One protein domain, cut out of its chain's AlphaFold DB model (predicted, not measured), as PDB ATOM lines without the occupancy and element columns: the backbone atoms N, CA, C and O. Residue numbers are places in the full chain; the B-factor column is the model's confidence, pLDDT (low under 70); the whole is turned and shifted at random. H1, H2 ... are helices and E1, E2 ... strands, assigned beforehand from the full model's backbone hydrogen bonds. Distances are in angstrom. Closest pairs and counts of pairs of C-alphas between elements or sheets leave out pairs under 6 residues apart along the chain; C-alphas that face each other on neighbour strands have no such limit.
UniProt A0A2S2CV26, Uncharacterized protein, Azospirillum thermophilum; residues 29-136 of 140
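AT A GLANCE: This is residues 29 to 136 of the 140 residues of an uncharacterized protein of Azospirillum thermophilum (UniProt A0A2S2CV26). One twisted sheet of five strands has two helices, H1 and H2, over one of its faces, while its other face is bare of named helices. Both helices run along the strands, H1 over the E1 and E2 side of the sheet and H2 over E3 and E4, and they touch each other. The printed part has 108 residues, with H1, E1, E2, E3, E4, E5 and H2 in that order; the antiparallel sheet runs E1 E2 E3 E4 E5, strand beside strand. The class is mixed, helices and strands, and the whole is compact, with a radius of gyration of the C-alphas of 13.8 A, though elongated, with spans of 45 by 24 by 24 A.

IN THESE COORDINATES: Find C-alpha 29 at (33.200, 6.890, -16.976); from there H1, residues 29 to 53, runs 35.1 A to C-alpha 53 at (9.913, -14.749, -2.037). Next come E1, residues 57 to 64, 23.2 A long, and E2, residues 67 to 74, 23.0 A. Go on to E3, residues 85 to 91, 20.2 A, then E4, residues 97 to 103, 20.0 A, and E5, residues 106 to 113, 20.8 A. H2, residues 120 to 135, runs 22.1 A and ends with C-alpha 135 at (2.919, -9.993, -0.244).

HOW THE PARTS SIT: Begin with the sheet, a meander, each strand the antiparallel neighbour of the one before; E1 and E5 are its edge strands. Look for N 60 and O 71, 2.9 A apart, in the hairpin E1 and E2; N 70 and O 87, 2.8 A, in E2 and E3; N 88 and O 100, 2.8 A, in E3 and E4; and N 99 and O 111, 2.8 A, in E4 and E5. H1 is on the sheet at a height of 8.5 A, over E2 and only just over E1, with 3 of its C-alphas falling on E1. Its closest C-alphas to E1 are those of Ser 50 and Ile 59, 5.2 A apart. H2 is on the same face at a height of 9.6 A, over E3 and only just over E4, with 3 C-alphas falling on E4. Its closest C-alphas to E4 are those of Val 103 and Cys 134, 6.4 A apart. H1 and H2 touch, the same way at a steep tilt of 44 degrees; their closest C-alphas, those of Leu 41 and Ala 120, are 6.6 A apart. In H1 and H2 every O i to N i+4 pair is within hydrogen-bond range.

THE WHOLE: The two C-alphas farthest apart are those of Glu 30 and Glu 78, 45.5 A. The printed part has no cut and no long link; the short link from E2 to E3 has 10 residues. Look there for the low confidence: residues 76 to 82 are under 70, while the mean pLDDT of the printed part is 87.6.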
ATOM      1  N   GLY A  29      32.845   8.302 -17.175       83.12
ATOM      2  CA  GLY A  29      33.200   6.890 -16.976       83.12
ATOM      3  C   GLY A  29      33.165   6.478 -15.498       83.12
ATOM      4  O   GLY A  29      32.826   5.343 -15.177       83.12
ATOM      5  N   GLU A  30      33.421   7.429 -14.600       87.88
ATOM      6  CA  GLU A  30      33.315   7.243 -13.156       87.88
ATOM      7  C   GLU A  30      31.865   7.038 -12.692       87.88
ATOM      8  O   GLU A  30      31.605   6.127 -11.910       87.88
ATOM      9  N   ALA A  31      30.900   7.811 -13.203       86.81
ATOM     10  CA  ALA A  31      29.487   7.630 -12.858       86.81
ATOM     11  C   ALA A  31      28.975   6.242 -13.279       86.81
ATOM     12  O   ALA A  31      28.300   5.569 -12.500       86.81
ATOM     13  N   ARG A  32      29.367   5.775 -14.470       86.88
ATOM     14  CA  ARG A  32      29.035   4.422 -14.950       86.88
ATOM     15  C   ARG A  32      29.688   3.327 -14.113       86.88
ATOM     16  O   ARG A  32      29.036   2.342 -13.785       86.88
ATOM     17  N   ARG A  33      30.953   3.504 -13.718       90.81
ATOM     18  CA  ARG A  33      31.649   2.566 -12.823       90.81
ATOM     19  C   ARG A  33      30.930   2.446 -11.479       90.81
ATOM     20  O   ARG A  33      30.636   1.339 -11.039       90.81
ATOM     21  N   ARG A  34      30.587   3.579 -10.861       92.06
ATOM     22  CA  ARG A  34      29.841   3.613  -9.592       92.06
ATOM     23  C   ARG A  34      28.437   3.020  -9.736       92.06
ATOM     24  O   ARG A  34      27.966   2.345  -8.824       92.06
ATOM     25  N   PHE A  35      27.789   3.208 -10.887       92.38
ATOM     26  CA  PHE A  35      26.517   2.553 -11.188       92.38
ATOM     27  C   PHE A  35      26.649   1.034 -11.303       92.38
ATOM     28  O   PHE A  35      25.830   0.324 -10.732       92.38
ATOM     29  N   ALA A  36      27.695   0.525 -11.953       91.94
ATOM     30  CA  ALA A  36      27.946  -0.913 -12.027       91.94
ATOM     31  C   ALA A  36      28.177  -1.535 -10.633       91.94
ATOM     32  O   ALA A  36      27.670  -2.616 -10.338       91.94
ATOM     33  N   GLU A  37      28.881  -0.832  -9.741       92.50
ATOM     34  CA  GLU A  37      29.053  -1.255  -8.343       92.50
ATOM     35  C   GLU A  37      27.712  -1.286  -7.592       92.50
ATOM     36  O   GLU A  37      27.383  -2.272  -6.929       92.50
ATOM     37  N   ALA A  38      26.896  -0.239  -7.749       92.94
ATOM     38  CA  ALA A  38      25.544  -0.181  -7.204       92.94
ATOM     39  C   ALA A  38      24.639  -1.303  -7.745       92.94
ATOM     40  O   ALA A  38      23.895  -1.919  -6.979       92.94
ATOM     41  N   ALA A  39      24.720  -1.591  -9.046       93.00
ATOM     42  CA  ALA A  39      24.004  -2.679  -9.703       93.00
ATOM     43  C   ALA A  39      24.353  -4.029  -9.069       93.00
ATOM     44  O   ALA A  39      23.446  -4.758  -8.674       93.00
ATOM     45  N   GLY A  40      25.640  -4.312  -8.843       93.56
ATOM     46  CA  GLY A  40      26.076  -5.538  -8.168       93.56
ATOM     47  C   GLY A  40      25.548  -5.678  -6.732       93.56
ATOM     48  O   GLY A  40      25.182  -6.779  -6.300       93.56
ATOM     49  N   LEU A  41      25.439  -4.568  -5.990       92.56
ATOM     50  CA  LEU A  41      24.810  -4.561  -4.662       92.56
ATOM     51  C   LEU A  41      23.316  -4.898  -4.743       92.56
ATOM     52  O   LEU A  41      22.824  -5.718  -3.961       92.56
ATOM     53  N   LEU A  42      22.597  -4.293  -5.693       94.56
ATOM     54  CA  LEU A  42      21.175  -4.558  -5.897       94.56
ATOM     55  C   LEU A  42      20.928  -5.999  -6.358       94.56
ATOM     56  O   LEU A  42      20.026  -6.643  -5.833       94.56
ATOM     57  N   GLU A  43      21.737  -6.528  -7.274       93.81
ATOM     58  CA  GLU A  43      21.655  -7.915  -7.751       93.81
ATOM     59  C   GLU A  43      21.866  -8.920  -6.613       93.81
ATOM     60  O   GLU A  43      21.092  -9.869  -6.454       93.81
ATOM     61  N   SER A  44      22.856  -8.675  -5.751       93.19
ATOM     62  CA  SER A  44      23.114  -9.508  -4.571       93.19
ATOM     63  C   SER A  44      21.927  -9.500  -3.600       93.19
ATOM     64  O   SER A  44      21.479 -10.555  -3.137       93.19
ATOM     65  N   ALA A  45      21.366  -8.318  -3.333       93.81
ATOM     66  CA  ALA A  45      20.189  -8.173  -2.481       93.81
ATOM     67  C   ALA A  45      18.924  -8.779  -3.124       93.81
ATOM     68  O   ALA A  45      18.084  -9.364  -2.434       93.81
ATOM     69  N   ALA A  46      18.801  -8.705  -4.449       93.69
ATOM     70  CA  ALA A  46      17.718  -9.312  -5.209       93.69
ATOM     71  C   ALA A  46      17.776 -10.842  -5.178       93.69
ATOM     72  O   ALA A  46      16.734 -11.486  -5.072       93.69
ATOM     73  N   ALA A  47      18.971 -11.437  -5.197       94.81
ATOM     74  CA  ALA A  47      19.136 -12.879  -5.037       94.81
ATOM     75  C   ALA A  47      18.647 -13.354  -3.657       94.81
ATOM     76  O   ALA A  47      17.996 -14.396  -3.543       94.81
ATOM     77  N   GLU A  48      18.916 -12.583  -2.600       94.56
ATOM     78  CA  GLU A  48      18.373 -12.856  -1.267       94.56
ATOM     79  C   GLU A  48      16.852 -12.683  -1.217       94.56
ATOM     80  O   GLU A  48      16.148 -13.552  -0.699       94.56
ATOM     81  N   LEU A  49      16.329 -11.602  -1.800       95.06
ATOM     82  CA  LEU A  49      14.891 -11.380  -1.909       95.06
ATOM     83  C   LEU A  49      14.197 -12.515  -2.675       95.06
ATOM     84  O   LEU A  49      13.151 -12.982  -2.236       95.06
ATOM     85  N   SER A  50      14.785 -12.997  -3.770       94.56
ATOM     86  CA  SER A  50      14.253 -14.107  -4.566       94.56
ATOM     87  C   SER A  50      14.115 -15.382  -3.729       94.56
ATOM     88  O   SER A  50      13.044 -15.986  -3.707       94.56
ATOM     89  N   ARG A  51      15.139 -15.734  -2.932       95.38
ATOM     90  CA  ARG A  51      15.059 -16.864  -1.984       95.38
ATOM     91  C   ARG A  51      13.940 -16.683  -0.961       95.38
ATOM     92  O   ARG A  51      13.207 -17.631  -0.695       95.38
ATOM     93  N   ARG A  52      13.792 -15.477  -0.406       94.12
ATOM     94  CA  ARG A  52      12.737 -15.169   0.573       94.12
ATOM     95  C   ARG A  52      11.340 -15.147  -0.037       94.12
ATOM     96  O   ARG A  52      10.398 -15.393   0.694       94.12
ATOM     97  N   MET A  53      11.198 -14.855  -1.329       92.44
ATOM     98  CA  MET A  53       9.913 -14.749  -2.037       92.44
ATOM     99  C   MET A  53       9.505 -16.025  -2.784       92.44
ATOM    100  O   MET A  53       8.423 -16.046  -3.367       92.44
ATOM    101  N   ALA A  54      10.326 -17.082  -2.764       91.56
ATOM    102  CA  ALA A  54      10.116 -18.304  -3.546       91.56
ATOM    103  C   ALA A  54       8.803 -19.047  -3.219       91.56
ATOM    104  O   ALA A  54       8.262 -19.763  -4.064       91.56
ATOM    105  N   ASP A  55       8.264 -18.874  -2.009       89.62
ATOM    106  CA  ASP A  55       6.947 -19.387  -1.617       89.62
ATOM    107  C   ASP A  55       5.793 -18.610  -2.273       89.62
ATOM    108  O   ASP A  55       4.758 -19.192  -2.594       89.62
ATOM    109  N   ALA A  56       5.977 -17.307  -2.493       88.81
ATOM    110  CA  ALA A  56       4.945 -16.387  -2.962       88.81
ATOM    111  C   ALA A  56       4.972 -16.168  -4.484       88.81
ATOM    112  O   ALA A  56       3.924 -15.949  -5.100       88.81
ATOM    113  N   GLY A  57       6.148 -16.236  -5.107       89.88
ATOM    114  CA  GLY A  57       6.330 -15.941  -6.523       89.88
ATOM    115  C   GLY A  57       7.788 -15.949  -6.971       89.88
ATOM    116  O   GLY A  57       8.644 -16.606  -6.387       89.88
ATOM    117  N   THR A  58       8.067 -15.218  -8.042       91.50
ATOM    118  CA  THR A  58       9.380 -15.129  -8.682       91.50
ATOM    119  C   THR A  58       9.815 -13.675  -8.778       91.50
ATOM    120  O   THR A  58       9.019 -12.809  -9.148       91.50
ATOM    121  N   ILE A  59      11.085 -13.429  -8.459       93.94
ATOM    122  CA  ILE A  59      11.780 -12.162  -8.690       93.94
ATOM    123  C   ILE A  59      12.703 -12.364  -9.891       93.94
ATOM    124  O   ILE A  59      13.579 -13.225  -9.854       93.94
ATOM    125  N   GLU A  60      12.495 -11.589 -10.948       93.56
ATOM    126  CA  GLU A  60      13.387 -11.512 -12.106       93.56
ATOM    127  C   GLU A  60      14.184 -10.209 -12.043       93.56
ATOM    128  O   GLU A  60      13.632  -9.176 -11.669       93.56
ATOM    129  N   VAL A  61      15.463 -10.258 -12.413       94.38
ATOM    130  CA  VAL A  61      16.323  -9.075 -12.529       94.38
ATOM    131  C   VAL A  61      16.575  -8.790 -14.003       94.38
ATOM    132  O   VAL A  61      16.963  -9.686 -14.750       94.38
ATOM    133  N   VAL A  62      16.353  -7.546 -14.414       93.31
ATOM    134  CA  VAL A  62      16.617  -7.050 -15.763       93.31
ATOM    135  C   VAL A  62      17.641  -5.930 -15.655       93.31
ATOM    136  O   VAL A  62      17.332  -4.869 -15.116       93.31
ATOM    137  N   THR A  63      18.836  -6.162 -16.188       90.31
ATOM    138  CA  THR A  63      19.941  -5.196 -16.178       90.31
ATOM    139  C   THR A  63      20.136  -4.612 -17.580       90.31
ATOM    140  O   THR A  63      20.103  -5.330 -18.583       90.31
ATOM    141  N   ARG A  64      20.311  -3.295 -17.650       88.06
ATOM    142  CA  ARG A  64      20.662  -2.488 -18.827       88.06
ATOM    143  C   ARG A  64      21.767  -1.510 -18.420       88.06
ATOM    144  O   ARG A  64      21.970  -1.293 -17.230       88.06
ATOM    145  N   ASP A  65      22.431  -0.897 -19.397       80.38
ATOM    146  CA  ASP A  65      23.626  -0.062 -19.176       80.38
ATOM    147  C   ASP A  65      23.484   0.962 -18.034       80.38
ATOM    148  O   ASP A  65      24.399   1.109 -17.229       80.38
ATOM    149  N   ASP A  66      22.315   1.599 -17.916       87.44
ATOM    150  CA  ASP A  66      22.037   2.662 -16.939       87.44
ATOM    151  C   ASP A  66      20.791   2.369 -16.065       87.44
ATOM    152  O   ASP A  66      20.203   3.278 -15.468       87.44
ATOM    153  N   ASP A  67      20.332   1.110 -16.018       91.06
ATOM    154  CA  ASP A  67      19.088   0.711 -15.341       91.06
ATOM    155  C   ASP A  67      19.125  -0.742 -14.842       91.06
ATOM    156  O   ASP A  67      19.510  -1.655 -15.567       91.06
ATOM    157  N   VAL A  68      18.667  -0.965 -13.612       94.31
ATOM    158  CA  VAL A  68      18.438  -2.298 -13.043       94.31
ATOM    159  C   VAL A  68      17.016  -2.360 -12.507       94.31
ATOM    160  O   VAL A  68      16.663  -1.637 -11.572       94.31
ATOM    161  N   THR A  69      16.211  -3.270 -13.049       94.12
ATOM    162  CA  THR A  69      14.816  -3.468 -12.651       94.12
ATOM    163  C   THR A  69      14.604  -4.859 -12.068       94.12
ATOM    164  O   THR A  69      14.883  -5.871 -12.708       94.12
ATOM    165  N   LEU A  70      14.014  -4.924 -10.877       95.31
ATOM    166  CA  LEU A  70      13.459  -6.143 -10.298       95.31
ATOM    167  C   LEU A  70      11.977  -6.247 -10.639       95.31
ATOM    168  O   LEU A  70      11.226  -5.305 -10.408       95.31
ATOM    169  N   LEU A  71      11.543  -7.403 -11.129       93.25
ATOM    170  CA  LEU A  71      10.164  -7.692 -11.507       93.25
ATOM    171  C   LEU A  71       9.615  -8.822 -10.636       93.25
ATOM    172  O   LEU A  71      10.140  -9.934 -10.653       93.25
ATOM    173  N   TYR A  72       8.528  -8.563  -9.909       91.44
ATOM    174  CA  TYR A  72       7.832  -9.579  -9.121       91.44
ATOM    175  C   TYR A  72       6.612 -10.143  -9.855       91.44
ATOM    176  O   TYR A  72       5.715  -9.400 -10.278       91.44
ATOM    177  N   ARG A  73       6.550 -11.478  -9.934       89.12
ATOM    178  CA  ARG A  73       5.411 -12.243 -10.461       89.12
ATOM    179  C   ARG A  73       4.920 -13.257  -9.421       89.12
ATOM    180  O   ARG A  73       5.719 -14.081  -8.988       89.12
ATOM    181  N   PRO A  74       3.642 -13.234  -9.016       87.56
ATOM    182  CA  PRO A  74       3.104 -14.174  -8.034       87.56
ATOM    183  C   PRO A  74       2.958 -15.586  -8.621       87.56
ATOM    184  O   PRO A  74       2.721 -15.752  -9.815       87.56
ATOM    185  N   ARG A  75       3.046 -16.611  -7.766       80.81
ATOM    186  CA  ARG A  75       2.959 -18.028  -8.166       80.81
ATOM    187  C   ARG A  75       1.548 -18.468  -8.580       80.81
ATOM    188  O   ARG A  75       1.415 -19.334  -9.436       80.81
ATOM    189  N   HIS A  76       0.514 -17.888  -7.970       69.31
ATOM    190  CA  HIS A  76      -0.886 -18.319  -8.104       69.31
ATOM    191  C   HIS A  76      -1.767 -17.360  -8.924       69.31
ATOM    192  O   HIS A  76      -2.977 -17.337  -8.735       69.31
ATOM    193  N   SER A  77      -1.209 -16.539  -9.822       60.75
ATOM    194  CA  SER A  77      -2.067 -15.738 -10.703       60.75
ATOM    195  C   SER A  77      -2.717 -16.632 -11.761       60.75
ATOM    196  O   SER A  77      -2.037 -17.077 -12.688       60.75
ATOM    197  N   GLU A  78      -4.023 -16.875 -11.634       51.19
ATOM    198  CA  GLU A  78      -4.864 -17.449 -12.689       51.19
ATOM    199  C   GLU A  78      -4.926 -16.471 -13.875       51.19
ATOM    200  O   GLU A  78      -5.775 -15.589 -13.958       51.19
ATOM    201  N   GLY A  79      -3.937 -16.553 -14.762       53.22
ATOM    202  CA  GLY A  79      -3.808 -15.677 -15.922       53.22
ATOM    203  C   GLY A  79      -2.352 -15.344 -16.227       53.22
ATOM    204  O   GLY A  79      -1.546 -15.116 -15.325       53.22
ATOM    205  N   ILE A  80      -2.028 -15.329 -17.521       50.56
ATOM    206  CA  ILE A  80      -0.707 -15.085 -18.117       50.56
ATOM    207  C   ILE A  80       0.084 -14.031 -17.317       50.56
ATOM    208  O   ILE A  80      -0.311 -12.868 -17.267       50.56
ATOM    209  N   HIS A  81       1.189 -14.462 -16.696       55.56
ATOM    210  CA  HIS A  81       2.314 -13.660 -16.190       55.56
ATOM    211  C   HIS A  81       1.987 -12.212 -15.783       55.56
ATOM    212  O   HIS A  81       2.560 -11.260 -16.316       55.56
ATOM    213  N   SER A  82       1.075 -12.025 -14.829       69.12
ATOM    214  CA  SER A  82       0.729 -10.680 -14.372       69.12
ATOM    215  C   SER A  82       1.889 -10.093 -13.567       69.12
ATOM    216  O   SER A  82       2.109 -10.475 -12.420       69.12
ATOM    217  N   LEU A  83       2.633  -9.156 -14.157       75.50
ATOM    218  CA  LEU A  83       3.599  -8.341 -13.424       75.50
ATOM    219  C   LEU A  83       2.862  -7.591 -12.305       75.50
ATOM    220  O   LEU A  83       1.936  -6.819 -12.564       75.50
ATOM    221  N   VAL A  84       3.252  -7.846 -11.057       82.19
ATOM    222  CA  VAL A  84       2.581  -7.283  -9.878       82.19
ATOM    223  C   VAL A  84       3.329  -6.079  -9.330       82.19
ATOM    224  O   VAL A  84       2.703  -5.094  -8.925       82.19
ATOM    225  N   GLY A  85       4.655  -6.141  -9.325       87.06
ATOM    226  CA  GLY A  85       5.473  -5.043  -8.851       87.06
ATOM    227  C   GLY A  85       6.803  -4.970  -9.565       87.06
ATOM    228  O   GLY A  85       7.328  -5.991 -10.009       87.06
ATOM    229  N   ASN A  86       7.334  -3.759  -9.650       92.50
ATOM    230  CA  ASN A  86       8.694  -3.499 -10.058       92.50
ATOM    231  C   ASN A  86       9.421  -2.582  -9.066       92.50
ATOM    232  O   ASN A  86       8.821  -1.729  -8.401       92.50
ATOM    233  N   PHE A  87      10.727  -2.792  -8.976       93.31
ATOM    234  CA  PHE A  87      11.667  -1.942  -8.264       93.31
ATOM    235  C   PHE A  87      12.787  -1.580  -9.235       93.31
ATOM    236  O   PHE A  87      13.486  -2.472  -9.700       93.31
ATOM    237  N   ASP A  88      12.930  -0.302  -9.562       93.12
ATOM    238  CA  ASP A  88      13.869   0.190 -10.569       93.12
ATOM    239  C   ASP A  88      14.962   1.033  -9.904       93.12
ATOM    240  O   ASP A  88      14.679   1.864  -9.035       93.12
ATOM    241  N   MET A  89      16.197   0.855 -10.359       94.31
ATOM    242  CA  MET A  89      17.353   1.661  -9.995       94.31
ATOM    243  C   MET A  89      18.002   2.200 -11.263       94.31
ATOM    244  O   MET A  89      18.492   1.425 -12.077       94.31
ATOM    245  N   ARG A  90      18.028   3.525 -11.420       92.75
ATOM    246  CA  ARG A  90      18.482   4.186 -12.652       92.75
ATOM    247  C   ARG A  90      19.588   5.187 -12.401       92.75
ATOM    248  O   ARG A  90      19.486   5.961 -11.452       92.75
ATOM    249  N   LEU A  91      20.577   5.225 -13.287       90.94
ATOM    250  CA  LEU A  91      21.541   6.318 -13.346       90.94
ATOM    251  C   LEU A  91      20.858   7.563 -13.925       90.94
ATOM    252  O   LEU A  91      20.184   7.501 -14.955       90.94
ATOM    253  N   THR A  92      20.991   8.695 -13.242       88.69
ATOM    254  CA  THR A  92      20.547   9.997 -13.744       88.69
ATOM    255  C   THR A  92      21.686  10.705 -14.466       88.69
ATOM    256  O   THR A  92      22.858  10.449 -14.191       88.69
ATOM    257  N   HIS A  93      21.344  11.641 -15.354       82.44
ATOM    258  CA  HIS A  93      22.326  12.469 -16.067       82.44
ATOM    259  C   HIS A  93      23.210  13.284 -15.111       82.44
ATOM    260  O   HIS A  93      24.391  13.468 -15.380       82.44
ATOM    261  N   ASP A  94      22.678  13.663 -13.946       82.19
ATOM    262  CA  ASP A  94      23.417  14.376 -12.898       82.19
ATOM    263  C   ASP A  94      24.376  13.466 -12.097       82.19
ATOM    264  O   ASP A  94      24.910  13.871 -11.063       82.19
ATOM    265  N   GLY A  95      24.576  12.211 -12.522       83.19
ATOM    266  CA  GLY A  95      25.457  11.251 -11.854       83.19
ATOM    267  C   GLY A  95      24.915  10.752 -10.511       83.19
ATOM    268  O   GLY A  95      25.691  10.398  -9.623       83.19
ATOM    269  N   GLN A  96      23.591  10.740 -10.346       89.75
ATOM    270  CA  GLN A  96      22.904  10.224  -9.163       89.75
ATOM    271  C   GLN A  96      22.178   8.917  -9.479       89.75
ATOM    272  O   GLN A  96      22.056   8.503 -10.630       89.75
ATOM    273  N   VAL A  97      21.652   8.275  -8.442       91.62
ATOM    274  CA  VAL A  97      20.816   7.085  -8.569       91.62
ATOM    275  C   VAL A  97      19.380   7.427  -8.206       91.62
ATOM    276  O   VAL A  97      19.107   7.983  -7.143       91.62
ATOM    277  N   ALA A  98      18.452   7.067  -9.084       92.12
ATOM    278  CA  ALA A  98      17.022   7.150  -8.844       92.12
ATOM    279  C   ALA A  98      16.473   5.770  -8.471       92.12
ATOM    280  O   ALA A  98      16.515   4.854  -9.292       92.12
ATOM    281  N   LEU A  99      15.909   5.631  -7.270       92.38
ATOM    282  CA  LEU A  99      15.187   4.433  -6.839       92.38
ATOM    283  C   LEU A  99      13.683   4.632  -6.992       92.38
ATOM    284  O   LEU A  99      13.106   5.590  -6.471       92.38
ATOM    285  N   ARG A 100      13.017   3.705  -7.675       91.88
ATOM    286  CA  ARG A 100      11.570   3.738  -7.901       91.88
ATOM    287  C   ARG A 100      10.964   2.400  -7.537       91.88
ATOM    288  O   ARG A 100      11.540   1.354  -7.784       91.88
ATOM    289  N   MET A 101       9.777   2.443  -6.954       91.81
ATOM    290  CA  MET A 101       9.033   1.246  -6.598       91.81
ATOM    291  C   MET A 101       7.580   1.434  -6.991       91.81
ATOM    292  O   MET A 101       6.960   2.450  -6.653       91.81
ATOM    293  N   ARG A 102       7.019   0.442  -7.671       88.50
ATOM    294  CA  ARG A 102       5.596   0.397  -7.976       88.50
ATOM    295  C   ARG A 102       5.085  -1.023  -7.821       88.50
ATOM    296  O   ARG A 102       5.595  -1.955  -8.420       88.50
ATOM    297  N   VAL A 103       4.035  -1.182  -7.031       86.69
ATOM    298  CA  VAL A 103       3.339  -2.444  -6.783       86.69
ATOM    299  C   VAL A 103       1.856  -2.163  -6.935       86.69
ATOM    300  O   VAL A 103       1.291  -1.564  -6.037       86.69
ATOM    301  N   ARG A 104       1.230  -2.540  -8.060       77.62
ATOM    302  CA  ARG A 104      -0.173  -2.240  -8.459       77.62
ATOM    303  C   ARG A 104      -0.803  -0.956  -7.872       77.62
ATOM    304  O   ARG A 104      -0.913   0.033  -8.591       77.62
ATOM    305  N   THR A 105      -1.257  -1.002  -6.619       70.38
ATOM    306  CA  THR A 105      -1.956   0.056  -5.869       70.38
ATOM    307  C   THR A 105      -1.040   1.073  -5.180       70.38
ATOM    308  O   THR A 105      -1.506   2.136  -4.784       70.38
ATOM    309  N   VAL A 106       0.251   0.778  -5.044       77.75
ATOM    310  CA  VAL A 106       1.254   1.605  -4.369       77.75
ATOM    311  C   VAL A 106       2.328   2.006  -5.369       77.75
ATOM    312  O   VAL A 106       2.987   1.162  -5.974       77.75
ATOM    313  N   ALA A 107       2.541   3.306  -5.533       79.06
ATOM    314  CA  ALA A 107       3.693   3.848  -6.238       79.06
ATOM    315  C   ALA A 107       4.408   4.810  -5.294       79.06
ATOM    316  O   ALA A 107       3.787   5.743  -4.786       79.06
ATOM    317  N   THR A 108       5.698   4.587  -5.046       72.19
ATOM    318  CA  THR A 108       6.491   5.570  -4.303       72.19
ATOM    319  C   THR A 108       7.050   6.608  -5.270       72.19
ATOM    320  O   THR A 108       7.424   6.242  -6.392       72.19
ATOM    321  N   PRO A 109       7.168   7.881  -4.854       75.69
ATOM    322  CA  PRO A 109       7.974   8.855  -5.577       75.69
ATOM    323  C   PRO A 109       9.382   8.311  -5.844       75.69
ATOM    324  O   PRO A 109       9.881   7.471  -5.086       75.69
ATOM    325  N   ALA A 110      10.005   8.775  -6.927       82.56
ATOM    326  CA  ALA A 110      11.401   8.460  -7.194       82.56
ATOM    327  C   ALA A 110      12.276   9.090  -6.105       82.56
ATOM    328  O   ALA A 110      12.203  10.294  -5.869       82.56
ATOM    329  N   GLU A 111      13.081   8.273  -5.439       88.19
ATOM    330  CA  GLU A 111      14.067   8.722  -4.464       88.19
ATOM    331  C   GLU A 111      15.385   8.965  -5.207       88.19
ATOM    332  O   GLU A 111      15.967   8.025  -5.743       88.19
ATOM    333  N   LEU A 112      15.817  10.226  -5.285       89.75
ATOM    334  CA  LEU A 112      17.073  10.628  -5.923       89.75
ATOM    335  C   LEU A 112      18.182  10.706  -4.880       89.75
ATOM    336  O   LEU A 112      18.042  11.417  -3.883       89.75
ATOM    337  N   LEU A 113      19.271   9.975  -5.105       91.19
ATOM    338  CA  LEU A 113      20.337   9.784  -4.129       91.19
ATOM    339  C   LEU A 113      21.719   9.914  -4.776       91.19
ATOM    340  O   LEU A 113      21.964   9.299  -5.816       91.19
ATOM    341  N   PRO A 114      22.669  10.616  -4.138       90.38
ATOM    342  CA  PRO A 114      24.083  10.430  -4.432       90.38
ATOM    343  C   PRO A 114      24.509   8.981  -4.157       90.38
ATOM    344  O   PRO A 114      24.002   8.349  -3.227       90.38
ATOM    345  N   PHE A 115      25.493   8.481  -4.904       87.19
ATOM    346  CA  PHE A 115      26.043   7.135  -4.707       87.19
ATOM    347  C   PHE A 115      26.530   6.871  -3.277       87.19
ATOM    348  O   PHE A 115      26.332   5.774  -2.766       87.19
ATOM    349  N   ASP A 116      27.097   7.875  -2.600       88.25
ATOM    350  CA  ASP A 116      27.583   7.745  -1.214       88.25
ATOM    351  C   ASP A 116      26.462   7.425  -0.213       88.25
ATOM    352  O   ASP A 116      26.712   6.931   0.884       88.25
ATOM    353  N   HIS A 117      25.208   7.694  -0.583       90.56
ATOM    354  CA  HIS A 117      24.034   7.413   0.241       90.56
ATOM    355  C   HIS A 117      23.323   6.114  -0.163       90.56
ATOM    356  O   HIS A 117      22.385   5.689   0.522       90.56
ATOM    357  N   LEU A 118      23.755   5.467  -1.250       90.06
ATOM    358  CA  LEU A 118      23.224   4.190  -1.710       90.06
ATOM    359  C   LEU A 118      23.936   3.028  -1.005       90.06
ATOM    360  O   LEU A 118      24.755   2.316  -1.579       90.06
ATOM    361  N   THR A 119      23.623   2.841   0.274       90.56
ATOM    362  CA  THR A 119      24.201   1.762   1.084       90.56
ATOM    363  C   THR A 119      23.431   0.450   0.923       90.56
ATOM    364  O   THR A 119      22.237   0.437   0.602       90.56
ATOM    365  N   ALA A 120      24.093  -0.674   1.221       89.81
ATOM    366  CA  ALA A 120      23.453  -1.990   1.250       89.81
ATOM    367  C   ALA A 120      22.253  -2.028   2.215       89.81
ATOM    368  O   ALA A 120      21.196  -2.548   1.866       89.81
ATOM    369  N   GLU A 121      22.376  -1.413   3.394       90.94
ATOM    370  CA  GLU A 121      21.286  -1.316   4.375       90.94
ATOM    371  C   GLU A 121      20.080  -0.544   3.826       90.94
ATOM    372  O   GLU A 121      18.937  -0.964   4.012       90.94
ATOM    373  N   ARG A 122      20.313   0.562   3.102       91.62
ATOM    374  CA  ARG A 122      19.229   1.333   2.479       91.62
ATOM    375  C   ARG A 122      18.532   0.522   1.392       91.62
ATOM    376  O   ARG A 122      17.301   0.477   1.374       91.62
ATOM    377  N   LEU A 123      19.291  -0.149   0.524       91.81
ATOM    378  CA  LEU A 123      18.730  -1.045  -0.490       91.81
ATOM    379  C   LEU A 123      17.892  -2.150   0.161       91.81
ATOM    380  O   LEU A 123      16.742  -2.352  -0.222       91.81
ATOM    381  N   GLN A 124      18.405  -2.798   1.208       91.81
ATOM    382  CA  GLN A 124      17.663  -3.812   1.961       91.81
ATOM    383  C   GLN A 124      16.375  -3.253   2.577       91.81
ATOM    384  O   GLN A 124      15.327  -3.891   2.478       91.81
ATOM    385  N   ALA A 125      16.412  -2.060   3.178       91.81
ATOM    386  CA  ALA A 125      15.226  -1.422   3.742       91.81
ATOM    387  C   ALA A 125      14.155  -1.163   2.668       91.81
ATOM    388  O   ALA A 125      12.980  -1.476   2.870       91.81
ATOM    389  N   ARG A 126      14.554  -0.656   1.494       92.69
ATOM    390  CA  ARG A 126      13.632  -0.421   0.371       92.69
ATOM    391  C   ARG A 126      13.086  -1.731  -0.206       92.69
ATOM    392  O   ARG A 126      11.885  -1.820  -0.454       92.69
ATOM    393  N   LEU A 127      13.913  -2.768  -0.326       94.31
ATOM    394  CA  LEU A 127      13.478  -4.093  -0.778       94.31
ATOM    395  C   LEU A 127      12.543  -4.791   0.219       94.31
ATOM    396  O   LEU A 127      11.645  -5.506  -0.212       94.31
ATOM    397  N   ARG A 128      12.681  -4.563   1.531       93.31
ATOM    398  CA  ARG A 128      11.715  -5.057   2.534       93.31
ATOM    399  C   ARG A 128      10.342  -4.401   2.392       93.31
ATOM    400  O   ARG A 128       9.325  -5.069   2.577       93.31
ATOM    401  N   ILE A 129      10.297  -3.112   2.052       91.94
ATOM    402  CA  ILE A 129       9.033  -2.430   1.738       91.94
ATOM    403  C   ILE A 129       8.427  -3.053   0.479       91.94
ATOM    404  O   ILE A 129       7.266  -3.451   0.502       91.94
ATOM    405  N   PHE A 130       9.221  -3.215  -0.584       92.62
ATOM    406  CA  PHE A 130       8.778  -3.861  -1.822       92.62
ATOM    407  C   PHE A 130       8.215  -5.265  -1.577       92.62
ATOM    408  O   PHE A 130       7.093  -5.558  -1.980       92.62
ATOM    409  N   GLU A 131       8.946  -6.101  -0.841       93.38
ATOM    410  CA  GLU A 131       8.518  -7.433  -0.409       93.38
ATOM    411  C   GLU A 131       7.169  -7.402   0.317       93.38
ATOM    412  O   GLU A 131       6.255  -8.156  -0.022       93.38
ATOM    413  N   THR A 132       7.037  -6.509   1.301       92.06
ATOM    414  CA  THR A 132       5.819  -6.363   2.105       92.06
ATOM    415  C   THR A 132       4.625  -6.011   1.222       92.06
ATOM    416  O   THR A 132       3.576  -6.648   1.319       92.06
ATOM    417  N   GLU A 133       4.786  -5.044   0.321       89.56
ATOM    418  CA  GLU A 133       3.722  -4.620  -0.590       89.56
ATOM    419  C   GLU A 133       3.377  -5.704  -1.624       89.56
ATOM    420  O   GLU A 133       2.204  -5.934  -1.921       89.56
ATOM    421  N   CYS A 134       4.369  -6.443  -2.128       88.75
ATOM    422  CA  CYS A 134       4.145  -7.583  -3.018       88.75
ATOM    423  C   CYS A 134       3.378  -8.725  -2.333       88.75
ATOM    424  O   CYS A 134       2.563  -9.384  -2.982       88.75
ATOM    425  N   ARG A 135       3.608  -8.956  -1.034       87.50
ATOM    426  CA  ARG A 135       2.919  -9.993  -0.244       87.50
ATOM    427  C   ARG A 135       1.516  -9.591   0.211       87.50
ATOM    428  O   ARG A 135       0.681 -10.470   0.402       87.50
ATOM    429  N   ARG A 136       1.238  -8.293   0.373       83.50
ATOM    430  CA  ARG A 136      -0.075  -7.758   0.792       83.50
ATOM    431  C   ARG A 136      -1.188  -7.914  -0.249       83.50
ATOM    432  O   ARG A 136      -2.336  -7.593   0.049       83.50
TER     433      ARG A 136